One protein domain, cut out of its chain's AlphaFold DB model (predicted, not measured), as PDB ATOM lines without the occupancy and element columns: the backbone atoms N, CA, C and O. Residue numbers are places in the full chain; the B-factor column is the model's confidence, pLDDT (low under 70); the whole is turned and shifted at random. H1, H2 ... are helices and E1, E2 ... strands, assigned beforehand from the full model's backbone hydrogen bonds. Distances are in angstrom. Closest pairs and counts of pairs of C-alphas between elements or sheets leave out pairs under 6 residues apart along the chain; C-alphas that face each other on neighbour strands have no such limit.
ATOM      1  N   ALA A  26     -22.862 -25.581  46.473       97.44
ATOM      2  CA  ALA A  26     -24.000 -24.709  46.700       97.44
ATOM      3  C   ALA A  26     -23.530 -23.271  46.905       97.44
ATOM      4  O   ALA A  26     -22.530 -23.016  47.565       97.44
ATOM      5  N   ILE A  27     -24.259 -22.329  46.315       97.12
ATOM      6  CA  ILE A  27     -23.967 -20.902  46.392       97.12
ATOM      7  C   ILE A  27     -25.191 -20.219  46.969       97.12
ATOM      8  O   ILE A  27     -26.298 -20.369  46.444       97.12
ATOM      9  N   GLU A  28     -24.989 -19.427  48.009       94.81
ATOM     10  CA  GLU A  28     -25.967 -18.433  48.419       94.81
ATOM     11  C   GLU A  28     -25.554 -17.046  47.948       94.81
ATOM     12  O   GLU A  28     -24.367 -16.727  47.839       94.81
ATOM     13  N   ALA A  29     -26.546 -16.218  47.650       95.38
ATOM     14  CA  ALA A  29     -26.341 -14.858  47.200       95.38
ATOM     15  C   ALA A  29     -27.395 -13.922  47.786       95.38
ATOM     16  O   ALA A  29     -28.576 -14.264  47.849       95.38
ATOM     17  N   ASN A  30     -26.965 -12.721  48.162       94.12
ATOM     18  CA  ASN A  30     -27.813 -11.693  48.745       94.12
ATOM     19  C   ASN A  30     -27.624 -10.352  48.035       94.12
ATOM     20  O   ASN A  30     -26.586 -10.086  47.418       94.12
ATOM     21  N   ASN A  31     -28.638  -9.497  48.140       92.81
ATOM     22  CA  ASN A  31     -28.535  -8.090  47.773       92.81
ATOM     23  C   ASN A  31     -28.746  -7.171  48.982       92.81
ATOM     24  O   ASN A  31     -29.185  -7.598  50.050       92.81
ATOM     25  N   ASP A  32     -28.512  -5.876  48.778       90.38
ATOM     26  CA  ASP A  32     -28.624  -4.852  49.827       90.38
ATOM     27  C   ASP A  32     -30.061  -4.624  50.335       90.38
ATOM     28  O   ASP A  32     -30.279  -3.857  51.270       90.38
ATOM     29  N   LEU A  33     -31.060  -5.262  49.713       88.00
ATOM     30  CA  LEU A  33     -32.462  -5.220  50.134       88.00
ATOM     31  C   LEU A  33     -32.841  -6.412  51.028       88.00
ATOM     32  O   LEU A  33     -34.023  -6.576  51.332       88.00
ATOM     33  N   GLY A  34     -31.879  -7.264  51.399       87.38
ATOM     34  CA  GLY A  34     -32.116  -8.466  52.204       87.38
ATOM     35  C   GLY A  34     -32.785  -9.604  51.427       87.38
ATOM     36  O   GLY A  34     -33.362 -10.511  52.028       87.38
ATOM     37  N   GLN A  35     -32.762  -9.553  50.091       90.00
ATOM     38  CA  GLN A  35     -33.270 -10.642  49.261       90.00
ATOM     39  C   GLN A  35     -32.196 -11.702  49.076       90.00
ATOM     40  O   GLN A  35     -31.052 -11.377  48.762       90.00
ATOM     41  N   PHE A  36     -32.617 -12.953  49.208       91.62
ATOM     42  CA  PHE A  36     -31.772 -14.132  49.188       91.62
ATOM     43  C   PHE A  36     -32.080 -15.021  47.981       91.62
ATOM     44  O   PHE A  36     -33.248 -15.261  47.650       91.62
ATOM     45  N   TRP A  37     -31.032 -15.562  47.367       94.00
ATOM     46  CA  TRP A  37     -31.087 -16.605  46.348       94.00
ATOM     47  C   TRP A  37     -30.144 -17.743  46.706       94.00
ATOM     48  O   TRP A  37     -29.071 -17.520  47.258       94.00
ATOM     49  N   CYS A  38     -30.513 -18.956  46.310       95.25
ATOM     50  CA  CYS A  38     -29.661 -20.124  46.457       95.25
ATOM     51  C   CYS A  38     -29.612 -20.930  45.157       95.25
ATOM     52  O   CYS A  38     -30.624 -21.099  44.471       95.25
ATOM     53  N   LEU A  39     -28.417 -21.414  44.830       96.69
ATOM     54  CA  LEU A  39     -28.119 -22.303  43.718       96.69
ATOM     55  C   LEU A  39     -27.465 -23.567  44.271       96.69
ATOM     56  O   LEU A  39     -26.492 -23.478  45.010       96.69
ATOM     57  N   ILE A  40     -27.952 -24.735  43.869       97.44
ATOM     58  CA  ILE A  40     -27.305 -26.020  44.141       97.44
ATOM     59  C   ILE A  40     -26.968 -26.660  42.804       97.44
ATOM     60  O   ILE A  40     -27.834 -26.778  41.932       97.44
ATOM     61  N   ILE A  41     -25.724 -27.098  42.658       97.56
ATOM     62  CA  ILE A  41     -25.253 -27.886  41.527       97.56
ATOM     63  C   ILE A  41     -24.769 -29.220  42.071       97.56
ATOM     64  O   ILE A  41     -23.954 -29.260  42.987       97.56
ATOM     65  N   LYS A  42     -25.287 -30.315  41.519       97.12
ATOM     66  CA  LYS A  42     -24.875 -31.671  41.881       97.12
ATOM     67  C   LYS A  42     -24.629 -32.477  40.619       97.12
ATOM     68  O   LYS A  42     -25.504 -32.545  39.759       97.12
ATOM     69  N   THR A  43     -23.475 -33.123  40.519       96.31
ATOM     70  CA  THR A  43     -23.110 -33.927  39.356       96.31
ATOM     71  C   THR A  43     -22.893 -35.372  39.763       96.31
ATOM     72  O   THR A  43     -22.042 -35.687  40.586       96.31
ATOM     73  N   GLU A  44     -23.640 -36.276  39.136       95.88
ATOM     74  CA  GLU A  44     -23.567 -37.706  39.402       95.88
ATOM     75  C   GLU A  44     -23.708 -38.486  38.088       95.88
ATOM     76  O   GLU A  44     -24.624 -38.255  37.297       95.88
ATOM     77  N   LEU A  45     -22.769 -39.406  37.832       95.31
ATOM     78  CA  LEU A  45     -22.758 -40.280  36.647       95.31
ATOM     79  C   LEU A  45     -22.877 -39.528  35.304       95.31
ATOM     80  O   LEU A  45     -23.592 -39.961  34.400       95.31
ATOM     81  N   GLY A  46     -22.182 -38.392  35.171       94.75
ATOM     82  CA  GLY A  46     -22.168 -37.585  33.943       94.75
ATOM     83  C   GLY A  46     -23.407 -36.707  33.739       94.75
ATOM     84  O   GLY A  46     -23.528 -36.062  32.701       94.75
ATOM     85  N   TRP A  47     -24.311 -36.647  34.717       96.94
ATOM     86  CA  TRP A  47     -25.464 -35.752  34.710       96.94
ATOM     87  C   TRP A  47     -25.324 -34.705  35.799       96.94
ATOM     88  O   TRP A  47     -24.999 -35.041  36.933       96.94
ATOM     89  N   THR A  48     -25.638 -33.462  35.463       97.69
ATOM     90  CA  THR A  48     -25.666 -32.344  36.399       97.69
ATOM     91  C   THR A  48     -27.103 -31.914  36.652       97.69
ATOM     92  O   THR A  48     -27.851 -31.584  35.729       97.69
ATOM     93  N   GLU A  49     -27.479 -31.909  37.919       97.31
ATOM     94  CA  GLU A  49     -28.716 -31.351  38.435       97.31
ATOM     95  C   GLU A  49     -28.448 -29.944  38.951       97.31
ATOM     96  O   GLU A  49     -27.482 -29.708  39.675       97.31
ATOM     97  N   VAL A  50     -29.303 -29.005  38.562       97.00
ATOM     98  CA  VAL A  50     -29.216 -27.615  38.992       97.00
ATOM     99  C   VAL A  50     -30.545 -27.215  39.594       97.00
ATOM    100  O   VAL A  50     -31.576 -27.258  38.917       97.00
ATOM    101  N   PHE A  51     -30.492 -26.797  40.850       96.19
ATOM    102  CA  PHE A  51     -31.619 -26.269  41.595       96.19
ATOM    103  C   PHE A  51     -31.368 -24.795  41.866       96.19
ATOM    104  O   PHE A  51     -30.295 -24.430  42.332       96.19
ATOM    105  N   GLU A  52     -32.353 -23.953  41.597       94.81
ATOM    106  CA  GLU A  52     -32.290 -22.533  41.926       94.81
ATOM    107  C   GLU A  52     -33.556 -22.126  42.664       94.81
ATOM    108  O   GLU A  52     -34.653 -22.560  42.302       94.81
ATOM    109  N   VAL A  53     -33.403 -21.269  43.666       91.69
ATOM    110  CA  VAL A  53     -34.512 -20.720  44.432       91.69
ATOM    111  C   VAL A  53     -34.286 -19.255  44.782       91.69
ATOM    112  O   VAL A  53     -33.166 -18.834  45.069       91.69
ATOM    113  N   GLY A  54     -35.365 -18.475  44.757       90.12
ATOM    114  CA  GLY A  54     -35.402 -17.093  45.221       90.12
ATOM    115  C   GLY A  54     -36.292 -16.182  44.363       90.12
ATOM    116  O   GLY A  54     -36.788 -16.579  43.306       90.12
ATOM    117  N   PRO A  55     -36.503 -14.927  44.780       91.25
ATOM    118  CA  PRO A  55     -35.967 -14.341  46.003       91.25
ATOM    119  C   PRO A  55     -36.748 -14.781  47.258       91.25
ATOM    120  O   PRO A  55     -37.975 -14.880  47.230       91.25
ATOM    121  N   ILE A  56     -36.036 -14.995  48.365       86.62
ATOM    122  CA  ILE A  56     -36.584 -15.228  49.715       86.62
ATOM    123  C   ILE A  56     -36.207 -14.025  50.595       86.62
ATOM    124  O   ILE A  56     -35.154 -13.428  50.382       86.62
ATOM    125  N   ASN A  57     -37.042 -13.645  51.566       81.94
ATOM    126  CA  ASN A  57     -36.656 -12.689  52.607       81.94
ATOM    127  C   ASN A  57     -36.443 -13.438  53.931       81.94
ATOM    128  O   ASN A  57     -37.407 -13.888  54.553       81.94
ATOM    129  N   LEU A  58     -35.181 -13.586  54.343       69.44
ATOM    130  CA  LEU A  58     -34.819 -14.326  55.557       69.44
ATOM    131  C   LEU A  58     -35.182 -13.574  56.846       69.44
ATOM    132  O   LEU A  58     -35.422 -14.213  57.866       69.44
ATOM    133  N   GLU A  59     -35.255 -12.240  56.816       71.44
ATOM    134  CA  GLU A  59     -35.550 -11.432  58.009       71.44
ATOM    135  C   GLU A  59     -37.031 -11.463  58.379       71.44
ATOM    136  O   GLU A  59     -37.385 -11.512  59.556       71.44
ATOM    137  N   LEU A  60     -37.906 -11.435  57.372       64.69
ATOM    138  CA  LEU A  60     -39.353 -11.425  57.587       64.69
ATOM    139  C   LEU A  60     -39.949 -12.831  57.669       64.69
ATOM    140  O   LEU A  60     -41.114 -12.968  58.026       64.69
ATOM    141  N   ASN A  61     -39.167 -13.870  57.347       61.38
ATOM    142  CA  ASN A  61     -39.648 -15.246  57.191       61.38
ATOM    143  C   ASN A  61     -40.912 -15.321  56.302       61.38
ATOM    144  O   ASN A  61     -41.792 -16.159  56.493       61.38
ATOM    145  N   GLU A  62     -41.007 -14.390  55.352       60.44
ATOM    146  CA  GLU A  62     -42.135 -14.187  54.456       60.44
ATOM    147  C   GLU A  62     -41.673 -14.422  53.021       60.44
ATOM    148  O   GLU A  62     -40.604 -13.967  52.590       60.44
ATOM    149  N   LEU A  63     -42.518 -15.099  52.245       63.97
ATOM    150  CA  LEU A  63     -42.350 -15.125  50.803       63.97
ATOM    151  C   LEU A  63     -42.575 -13.713  50.263       63.97
ATOM    152  O   LEU A  63     -43.597 -13.072  50.513       63.97
ATOM    153  N   LEU A  64     -41.625 -13.239  49.460       73.31
ATOM    154  CA  LEU A  64     -41.850 -12.055  48.645       73.31
ATOM    155  C   LEU A  64     -43.038 -12.308  47.709       73.31
ATOM    156  O   LEU A  64     -43.374 -13.452  47.403       73.31
ATOM    157  N   LYS A  65     -43.640 -11.228  47.190       74.75
ATOM    158  CA  LYS A  65     -44.783 -11.284  46.250       74.75
ATOM    159  C   LYS A  65     -44.620 -12.308  45.119       74.75
ATOM    160  O   LYS A  65     -45.614 -12.764  44.564       74.75
ATOM    161  N   SER A  66     -43.381 -12.626  44.761       75.25
ATOM    162  CA  SER A  66     -43.035 -13.749  43.908       75.25
ATOM    163  C   SER A  66     -41.740 -14.385  44.402       75.25
ATOM    164  O   SER A  66     -40.732 -13.686  44.524       75.25
ATOM    165  N   CYS A  67     -41.761 -15.699  44.598       82.81
ATOM    166  CA  CYS A  67     -40.575 -16.536  44.709       82.81
ATOM    167  C   CYS A  67     -40.567 -17.499  43.520       82.81
ATOM    168  O   CYS A  67     -41.615 -18.034  43.152       82.81
ATOM    169  N   ASN A  68     -39.407 -17.692  42.901       85.31
ATOM    170  CA  ASN A  68     -39.229 -18.645  41.817       85.31
ATOM    171  C   ASN A  68     -38.388 -19.816  42.312       85.31
ATOM    172  O   ASN A  68     -37.411 -19.636  43.036       85.31
ATOM    173  N   TRP A  69     -38.751 -21.009  41.865       88.12
ATOM    174  CA  TRP A  69     -37.923 -22.195  41.986       88.12
ATOM    175  C   TRP A  69     -37.743 -22.791  40.596       88.12
ATOM    176  O   TRP A  69     -38.647 -22.744  39.757       88.12
ATOM    177  N   SER A  70     -36.559 -23.326  40.328       91.38
ATOM    178  CA  SER A  70     -36.294 -24.034  39.086       91.38
ATOM    179  C   SER A  70     -35.443 -25.264  39.339       91.38
ATOM    180  O   SER A  70     -34.550 -25.266  40.184       91.38
ATOM    181  N   TYR A  71     -35.745 -26.313  38.583       93.81
ATOM    182  CA  TYR A  71     -34.952 -27.526  38.501       93.81
ATOM    183  C   TYR A  71     -34.663 -27.801  37.035       93.81
ATOM    184  O   TYR A  71     -35.558 -27.741  36.186       93.81
ATOM    185  N   LYS A  72     -33.412 -28.127  36.735       94.94
ATOM    186  CA  LYS A  72     -33.021 -28.638  35.426       94.94
ATOM    187  C   LYS A  72     -31.974 -29.722  35.589       94.94
ATOM    188  O   LYS A  72     -31.127 -29.661  36.475       94.94
ATOM    189  N   ARG A  73     -32.009 -30.677  34.668       96.31
ATOM    190  CA  ARG A  73     -31.008 -31.726  34.539       96.31
ATOM    191  C   ARG A  73     -30.378 -31.633  33.159       96.31
ATOM    192  O   ARG A  73     -31.092 -31.592  32.159       96.31
ATOM    193  N   ILE A  74     -29.057 -31.570  33.118       96.75
ATOM    194  CA  ILE A  74     -28.261 -31.438  31.895       96.75
ATOM    195  C   ILE A  74     -27.131 -32.463  31.901       96.75
ATOM    196  O   ILE A  74     -26.770 -32.993  32.949       96.75
ATOM    197  N   GLU A  75     -26.576 -32.760  30.732       97.44
ATOM    198  CA  GLU A  75     -25.334 -33.529  30.649       97.44
ATOM    199  C   GLU A  75     -24.180 -32.699  31.226       97.44
ATOM    200  O   GLU A  75     -24.144 -31.471  31.065       97.44
ATOM    201  N   TYR A  76     -23.259 -33.365  31.920       96.06
ATOM    202  CA  TYR A  76     -22.127 -32.706  32.550       96.06
ATOM    203  C   TYR A  76     -21.294 -31.961  31.510       96.06
ATOM    204  O   TYR A  76     -20.823 -32.513  30.513       96.06
ATOM    205  N   SER A  77     -21.086 -30.680  31.779       96.88
ATOM    206  CA  SER A  77     -20.161 -29.845  31.038       96.88
ATOM    207  C   SER A  77     -19.734 -28.706  31.940       96.88
ATOM    208  O   SER A  77     -20.550 -27.852  32.285       96.88
ATOM    209  N   GLU A  78     -18.449 -28.678  32.280       96.19
ATOM    210  CA  GLU A  78     -17.842 -27.626  33.098       96.19
ATOM    211  C   GLU A  78     -18.184 -26.231  32.551       96.19
ATOM    212  O   GLU A  78     -18.708 -25.388  33.267       96.19
ATOM    213  N   ASN A  79     -18.068 -26.038  31.232       97.19
ATOM    214  CA  ASN A  79     -18.438 -24.788  30.563       97.19
ATOM    215  C   ASN A  79     -19.913 -24.399  30.747       97.19
ATOM    216  O   ASN A  79     -20.235 -23.213  30.834       97.19
ATOM    217  N   ASN A  80     -20.829 -25.371  30.749       96.38
ATOM    218  CA  ASN A  80     -22.245 -25.087  30.984       96.38
ATOM    219  C   ASN A  80     -22.487 -24.733  32.450       96.38
ATOM    220  O   ASN A  80     -23.245 -23.807  32.721       96.38
ATOM    221  N   ILE A  81     -21.824 -25.429  33.371       97.25
ATOM    222  CA  ILE A  81     -21.882 -25.166  34.809       97.25
ATOM    223  C   ILE A  81     -21.365 -23.758  35.114       97.25
ATOM    224  O   ILE A  81     -22.089 -22.974  35.724       97.25
ATOM    225  N   SER A  82     -20.189 -23.380  34.606       96.69
ATOM    226  CA  SER A  82     -19.633 -22.034  34.792       96.69
ATOM    227  C   SER A  82     -20.578 -20.957  34.267       96.69
ATOM    228  O   SER A  82     -20.868 -20.002  34.975       96.69
ATOM    229  N   LYS A  83     -21.169 -21.147  33.078       96.69
ATOM    230  CA  LYS A  83     -22.180 -20.214  32.547       96.69
ATOM    231  C   LYS A  83     -23.417 -20.111  33.432       96.69
ATOM    232  O   LYS A  83     -24.057 -19.065  33.470       96.69
ATOM    233  N   ILE A  84     -23.819 -21.198  34.080       97.00
ATOM    234  CA  ILE A  84     -24.968 -21.199  34.986       97.00
ATOM    235  C   ILE A  84     -24.643 -20.388  36.236       97.00
ATOM    236  O   ILE A  84     -25.449 -19.537  36.602       97.00
ATOM    237  N   ILE A  85     -23.469 -20.604  36.829       96.62
ATOM    238  CA  ILE A  85     -22.988 -19.843  37.985       96.62
ATOM    239  C   ILE A  85     -22.846 -18.358  37.620       96.62
ATOM    240  O   ILE A  85     -23.382 -17.501  38.318       96.62
ATOM    241  N   ASP A  86     -22.228 -18.049  36.479       95.69
ATOM    242  CA  ASP A  86     -22.072 -16.676  35.996       95.69
ATOM    243  C   ASP A  86     -23.421 -15.987  35.802       95.69
ATOM    244  O   ASP A  86     -23.606 -14.859  36.254       95.69
ATOM    245  N   ASN A  87     -24.385 -16.652  35.161       95.62
ATOM    246  CA  ASN A  87     -25.726 -16.096  34.982       95.62
ATOM    247  C   ASN A  87     -26.472 -15.943  36.311       95.62
ATOM    248  O   ASN A  87     -27.246 -15.003  36.461       95.62
ATOM    249  N   PHE A  88     -26.253 -16.854  37.262       95.75
ATOM    250  CA  PHE A  88     -26.850 -16.785  38.591       95.75
ATOM    251  C   PHE A  88     -26.352 -15.557  39.362       95.75
ATOM    252  O   PHE A  88     -27.178 -14.806  39.883       95.75
ATOM    253  N   LEU A  89     -25.032 -15.337  39.387       94.94
ATOM    254  CA  LEU A  89     -24.374 -14.241  40.109       94.94
ATOM    255  C   LEU A  89     -24.548 -12.881  39.421       94.94
ATOM    256  O   LEU A  89     -24.703 -11.863  40.091       94.94
ATOM    257  N   ASN A  90     -24.551 -12.856  38.087       93.25
ATOM    258  CA  ASN A  90     -24.557 -11.621  37.298       93.25
ATOM    259  C   ASN A  90     -25.936 -11.269  36.707       93.25
ATOM    260  O   ASN A  90     -26.025 -10.437  35.798       93.25
ATOM    261  N   ASP A  91     -27.031 -11.863  37.196       92.00
ATOM    262  CA  ASP A  91     -28.381 -11.445  36.799       92.00
ATOM    263  C   ASP A  91     -28.660 -10.023  37.316       92.00
ATOM    264  O   ASP A  91     -28.975  -9.802  38.490       92.00
ATOM    265  N   GLY A  92     -28.591  -9.040  36.414       88.75
ATOM    266  CA  GLY A  92     -28.789  -7.623  36.729       88.75
ATOM    267  C   GLY A  92     -30.149  -7.286  37.358       88.75
ATOM    268  O   GLY A  92     -30.308  -6.203  37.922       88.75
ATOM    269  N   ARG A  93     -31.130  -8.199  37.308       89.62
ATOM    270  CA  ARG A  93     -32.416  -8.044  38.008       89.62
ATOM    271  C   ARG A  93     -32.306  -8.325  39.507       89.62
ATOM    272  O   ARG A  93     -33.059  -7.733  40.271       89.62
ATOM    273  N   ARG A  94     -31.390  -9.211  39.915       91.75
ATOM    274  CA  ARG A  94     -31.174  -9.612  41.318       91.75
ATOM    275  C   ARG A  94     -30.322  -8.596  42.066       91.75
ATOM    276  O   ARG A  94     -30.559  -8.360  43.249       91.75
ATOM    277  N   LYS A  95     -29.385  -7.959  41.348       91.75
ATOM    278  CA  LYS A  95     -28.410  -7.005  41.903       91.75
ATOM    279  C   LYS A  95     -27.659  -7.611  43.093       91.75
ATOM    280  O   LYS A  95     -27.614  -7.012  44.161       91.75
ATOM    281  N   ILE A  96     -27.146  -8.827  42.911       93.06
ATOM    282  CA  ILE A  96     -26.374  -9.534  43.936       93.06
ATOM    283  C   ILE A  96     -25.155  -8.685  44.302       93.06
ATOM    284  O   ILE A  96     -24.414  -8.250  43.421       93.06
ATOM    285  N   THR A  97     -24.971  -8.449  45.598       92.88
ATOM    286  CA  THR A  97     -23.828  -7.709  46.150       92.88
ATOM    287  C   THR A  97     -22.907  -8.606  46.963       92.88
ATOM    288  O   THR A  97     -21.725  -8.302  47.113       92.88
ATOM    289  N   GLN A  98     -23.419  -9.739  47.448       93.06
ATOM    290  CA  GLN A  98     -22.669 -10.711  48.234       93.06
ATOM    291  C   GLN A  98     -23.025 -12.122  47.782       93.06
ATOM    292  O   GLN A  98     -24.195 -12.422  47.554       93.06
ATOM    293  N   ALA A  99     -22.023 -12.987  47.673       95.38
ATOM    294  CA  ALA A  99     -22.215 -14.403  47.410       95.38
ATOM    295  C   ALA A  99     -21.134 -15.213  48.121       95.38
ATOM    296  O   ALA A  99     -19.987 -14.769  48.206       95.38
ATOM    297  N   GLN A 100     -21.498 -16.396  48.604       95.00
ATOM    298  CA  GLN A 100     -20.560 -17.328  49.216       95.00
ATOM    299  C   GLN A 100     -20.940 -18.775  48.916       95.00
ATOM    300  O   GLN A 100     -22.103 -19.091  48.654       95.00
ATOM    301  N   GLU A 101     -19.931 -19.640  48.932       96.19
ATOM    302  CA  GLU A 101     -20.125 -21.081  48.860       96.19
ATOM    303  C   GLU A 101     -20.568 -21.567  50.238       96.19
ATOM    304  O   GLU A 101     -20.006 -21.164  51.258       96.19
ATOM    305  N   ILE A 102     -21.596 -22.409  50.259       95.06
ATOM    306  CA  ILE A 102     -22.155 -23.003  51.472       95.06
ATOM    307  C   ILE A 102     -22.252 -24.513  51.321       95.06
ATOM    308  O   ILE A 102     -22.168 -25.065  50.221       95.06
ATOM    309  N   ASP A 103     -22.473 -25.189  52.442       94.00
ATOM    310  CA  ASP A 103     -22.705 -26.623  52.437       94.00
ATOM    311  C   ASP A 103     -24.027 -26.971  51.726       94.00
ATOM    312  O   ASP A 103     -25.057 -26.308  51.888       94.00
ATOM    313  N   VAL A 104     -24.015 -28.049  50.941       91.75
ATOM    314  CA  VAL A 104     -25.186 -28.488  50.171       91.75
ATOM    315  C   VAL A 104     -26.357 -28.883  51.084       91.75
ATOM    316  O   VAL A 104     -27.514 -28.654  50.725       91.75
ATOM    317  N   GLU A 105     -26.106 -29.453  52.266       90.31
ATOM    318  CA  GLU A 105     -27.164 -29.781  53.230       90.31
ATOM    319  C   GLU A 105     -27.745 -28.533  53.895       90.31
ATOM    320  O   GLU A 105     -28.938 -28.497  54.206       90.31
ATOM    321  N   GLU A 106     -26.941 -27.485  54.082       90.19
ATOM    322  CA  GLU A 106     -27.443 -26.179  54.508       90.19
ATOM    323  C   GLU A 106     -28.336 -25.557  53.431       90.19
ATOM    324  O   GLU A 106     -29.476 -25.185  53.718       90.19
ATOM    325  N   ALA A 107     -27.883 -25.575  52.178       91.12
ATOM    326  CA  ALA A 107     -28.625 -25.058  51.036       91.12
ATOM    327  C   ALA A 107     -29.997 -25.734  50.846       91.12
ATOM    328  O   ALA A 107     -31.001 -25.077  50.561       91.12
ATOM    329  N   LYS A 108     -30.082 -27.056  51.053       88.44
ATOM    330  CA  LYS A 108     -31.343 -27.817  50.945       88.44
ATOM    331  C   LYS A 108     -32.436 -27.326  51.894       88.44
ATOM    332  O   LYS A 108     -33.616 -27.454  51.563       88.44
ATOM    333  N   LYS A 109     -32.079 -26.743  53.044       85.81
ATOM    334  CA  LYS A 109     -33.062 -26.219  54.010       85.81
ATOM    335  C   LYS A 109     -33.921 -25.116  53.392       85.81
ATOM    336  O   LYS A 109     -35.112 -25.060  53.673       85.81
ATOM    337  N   TYR A 110     -33.365 -24.306  52.491       83.19
ATOM    338  CA  TYR A 110     -34.121 -23.249  51.811       83.19
ATOM    339  C   TYR A 110     -35.184 -23.797  50.852       83.19
ATOM    340  O   TYR A 110     -36.228 -23.174  50.672       83.19
ATOM    341  N   PHE A 111     -34.956 -24.980  50.276       79.81
ATOM    342  CA  PHE A 111     -35.926 -25.651  49.409       79.81
ATOM    343  C   PHE A 111     -37.023 -26.361  50.213       79.81
ATOM    344  O   PHE A 111     -38.184 -26.321  49.813       79.81
ATOM    345  N   LEU A 112     -36.673 -26.975  51.350       69.00
ATOM    346  CA  LEU A 112     -37.643 -27.603  52.257       69.00
ATOM    347  C   LEU A 112     -38.571 -26.570  52.895       69.00
ATOM    348  O   LEU A 112     -39.782 -26.740  52.827       69.00
ATOM    349  N   ASN A 113     -38.014 -25.467  53.410       67.94
ATOM    350  CA  ASN A 113     -38.808 -24.383  53.988       67.94
ATOM    351  C   ASN A 113     -39.854 -23.870  52.991       67.94
ATOM    352  O   ASN A 113     -40.965 -23.546  53.379       67.94
ATOM    353  N   LEU A 114     -39.527 -23.828  51.698       63.59
ATOM    354  CA  LEU A 114     -40.472 -23.432  50.656       63.59
ATOM    355  C   LEU A 114     -41.635 -24.406  50.485       63.59
ATOM    356  O   LEU A 114     -42.752 -23.952  50.259       63.59
ATOM    357  N   ALA A 115     -41.394 -25.713  50.604       60.88
ATOM    358  CA  ALA A 115     -42.462 -26.709  50.563       60.88
ATOM    359  C   ALA A 115     -43.455 -26.539  51.727       60.88
ATOM    360  O   ALA A 115     -44.627 -26.854  51.554       60.88
ATOM    361  N   ASP A 116     -43.016 -25.988  52.864       60.12
ATOM    362  CA  ASP A 116     -43.885 -25.707  54.013       60.12
ATOM    363  C   ASP A 116     -44.813 -24.491  53.799       60.12
ATOM    364  O   ASP A 116     -45.789 -24.326  54.532       60.12
ATOM    365  N   PHE A 117     -44.535 -23.635  52.806       55.50
ATOM    366  CA  PHE A 117     -45.345 -22.449  52.484       55.50
ATOM    367  C   PHE A 117     -46.357 -22.661  51.339       55.50
ATOM    368  O   PHE A 117     -47.093 -21.721  51.020       55.50
TER     369      PHE A 117
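What this domain is: This is residues 26 to 117 of the 118 residues of an uncharacterized protein of Methanobrevibacter sp (UniProt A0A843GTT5). A twisted sheet of five strands is the middle slab of this domain, with H1 packed on one of its faces and H2 crossing the other. The long strands E2, E3 and E4 lie side by side and make the longest axis, while the short E1 and E5 make one side of the sheet. You have 92 printed residues, with five named strands and two named helices in the order E1 E2 E3 E4 H1 E5 H2; the sheet runs E4 E3 E2 E1 E5, all antiparallel, and the class is mixed, helices and strands. The whole is compact, with a radius of gyration of the C-alphas of 13.1 A and spans of 39 by 28 by 22 A.

How they stand to each other: Begin with E1, residues 26 to 30, and E2, residues 35 to 44, an antiparallel hairpin with N 29 and O 37 at 2.9 A. E2 makes the next hairpin with E3, residues 47 to 57; look at N 40 and O 51, 2.8 A apart. E3 and E4, residues 62 to 75, form a third, with N 50 and O 72 at 2.8 A; E4 bends by 89 degrees at residue 65. These four strands are a meander, each the antiparallel neighbour of the one before. On the other side of E1 from E2 you find the edge strand E5, residues 98 to 102, antiparallel to E1, with N 28 and O 100 at 3.0 A. H1, residues 78 to 89, and H2, residues 104 to 115, are on opposite faces of this sheet, which gives three layers, a sheet with a helix on each face. The closest C-alphas of H1 and E2 are those of Phe 88 and Leu 39, 7.6 A apart. H2 has a height over the sheet of 8.6 A and runs across the strands, only just, at 60.1 degrees to E2 on the local plane; its closest C-alpha pair with E2 is Ala 107 and Cys 38, 6.8 A. H1 and H2 are apart. Every O i to N i+4 pair is within hydrogen-bond range in H1, but 4 of 8 in H2.

Where its parts are: Find C-alpha 26 at (-24.000, -24.709, 46.700), where E1 begins. E2 is 30.4 A long, E3 31.3 A and E4 35.0 A, ending at C-alpha 75 at (-25.334, -33.529, 30.649). H1 covers 16.5 A, E5 12.7 A, and H2 17.4 A to C-alpha 115 at (-42.462, -26.709, 50.563).

The domain as a whole: The two C-alphas farthest apart are those of Leu 45 and Leu 60, 39.3 A. The printed part has no cut and no long link; the link from H1 to E5 is short, the others tight. Look for pLDDT under 70 at residue 58, residues 60 to 63 and residues 112 to 117; the mean of the printed part is 88.8.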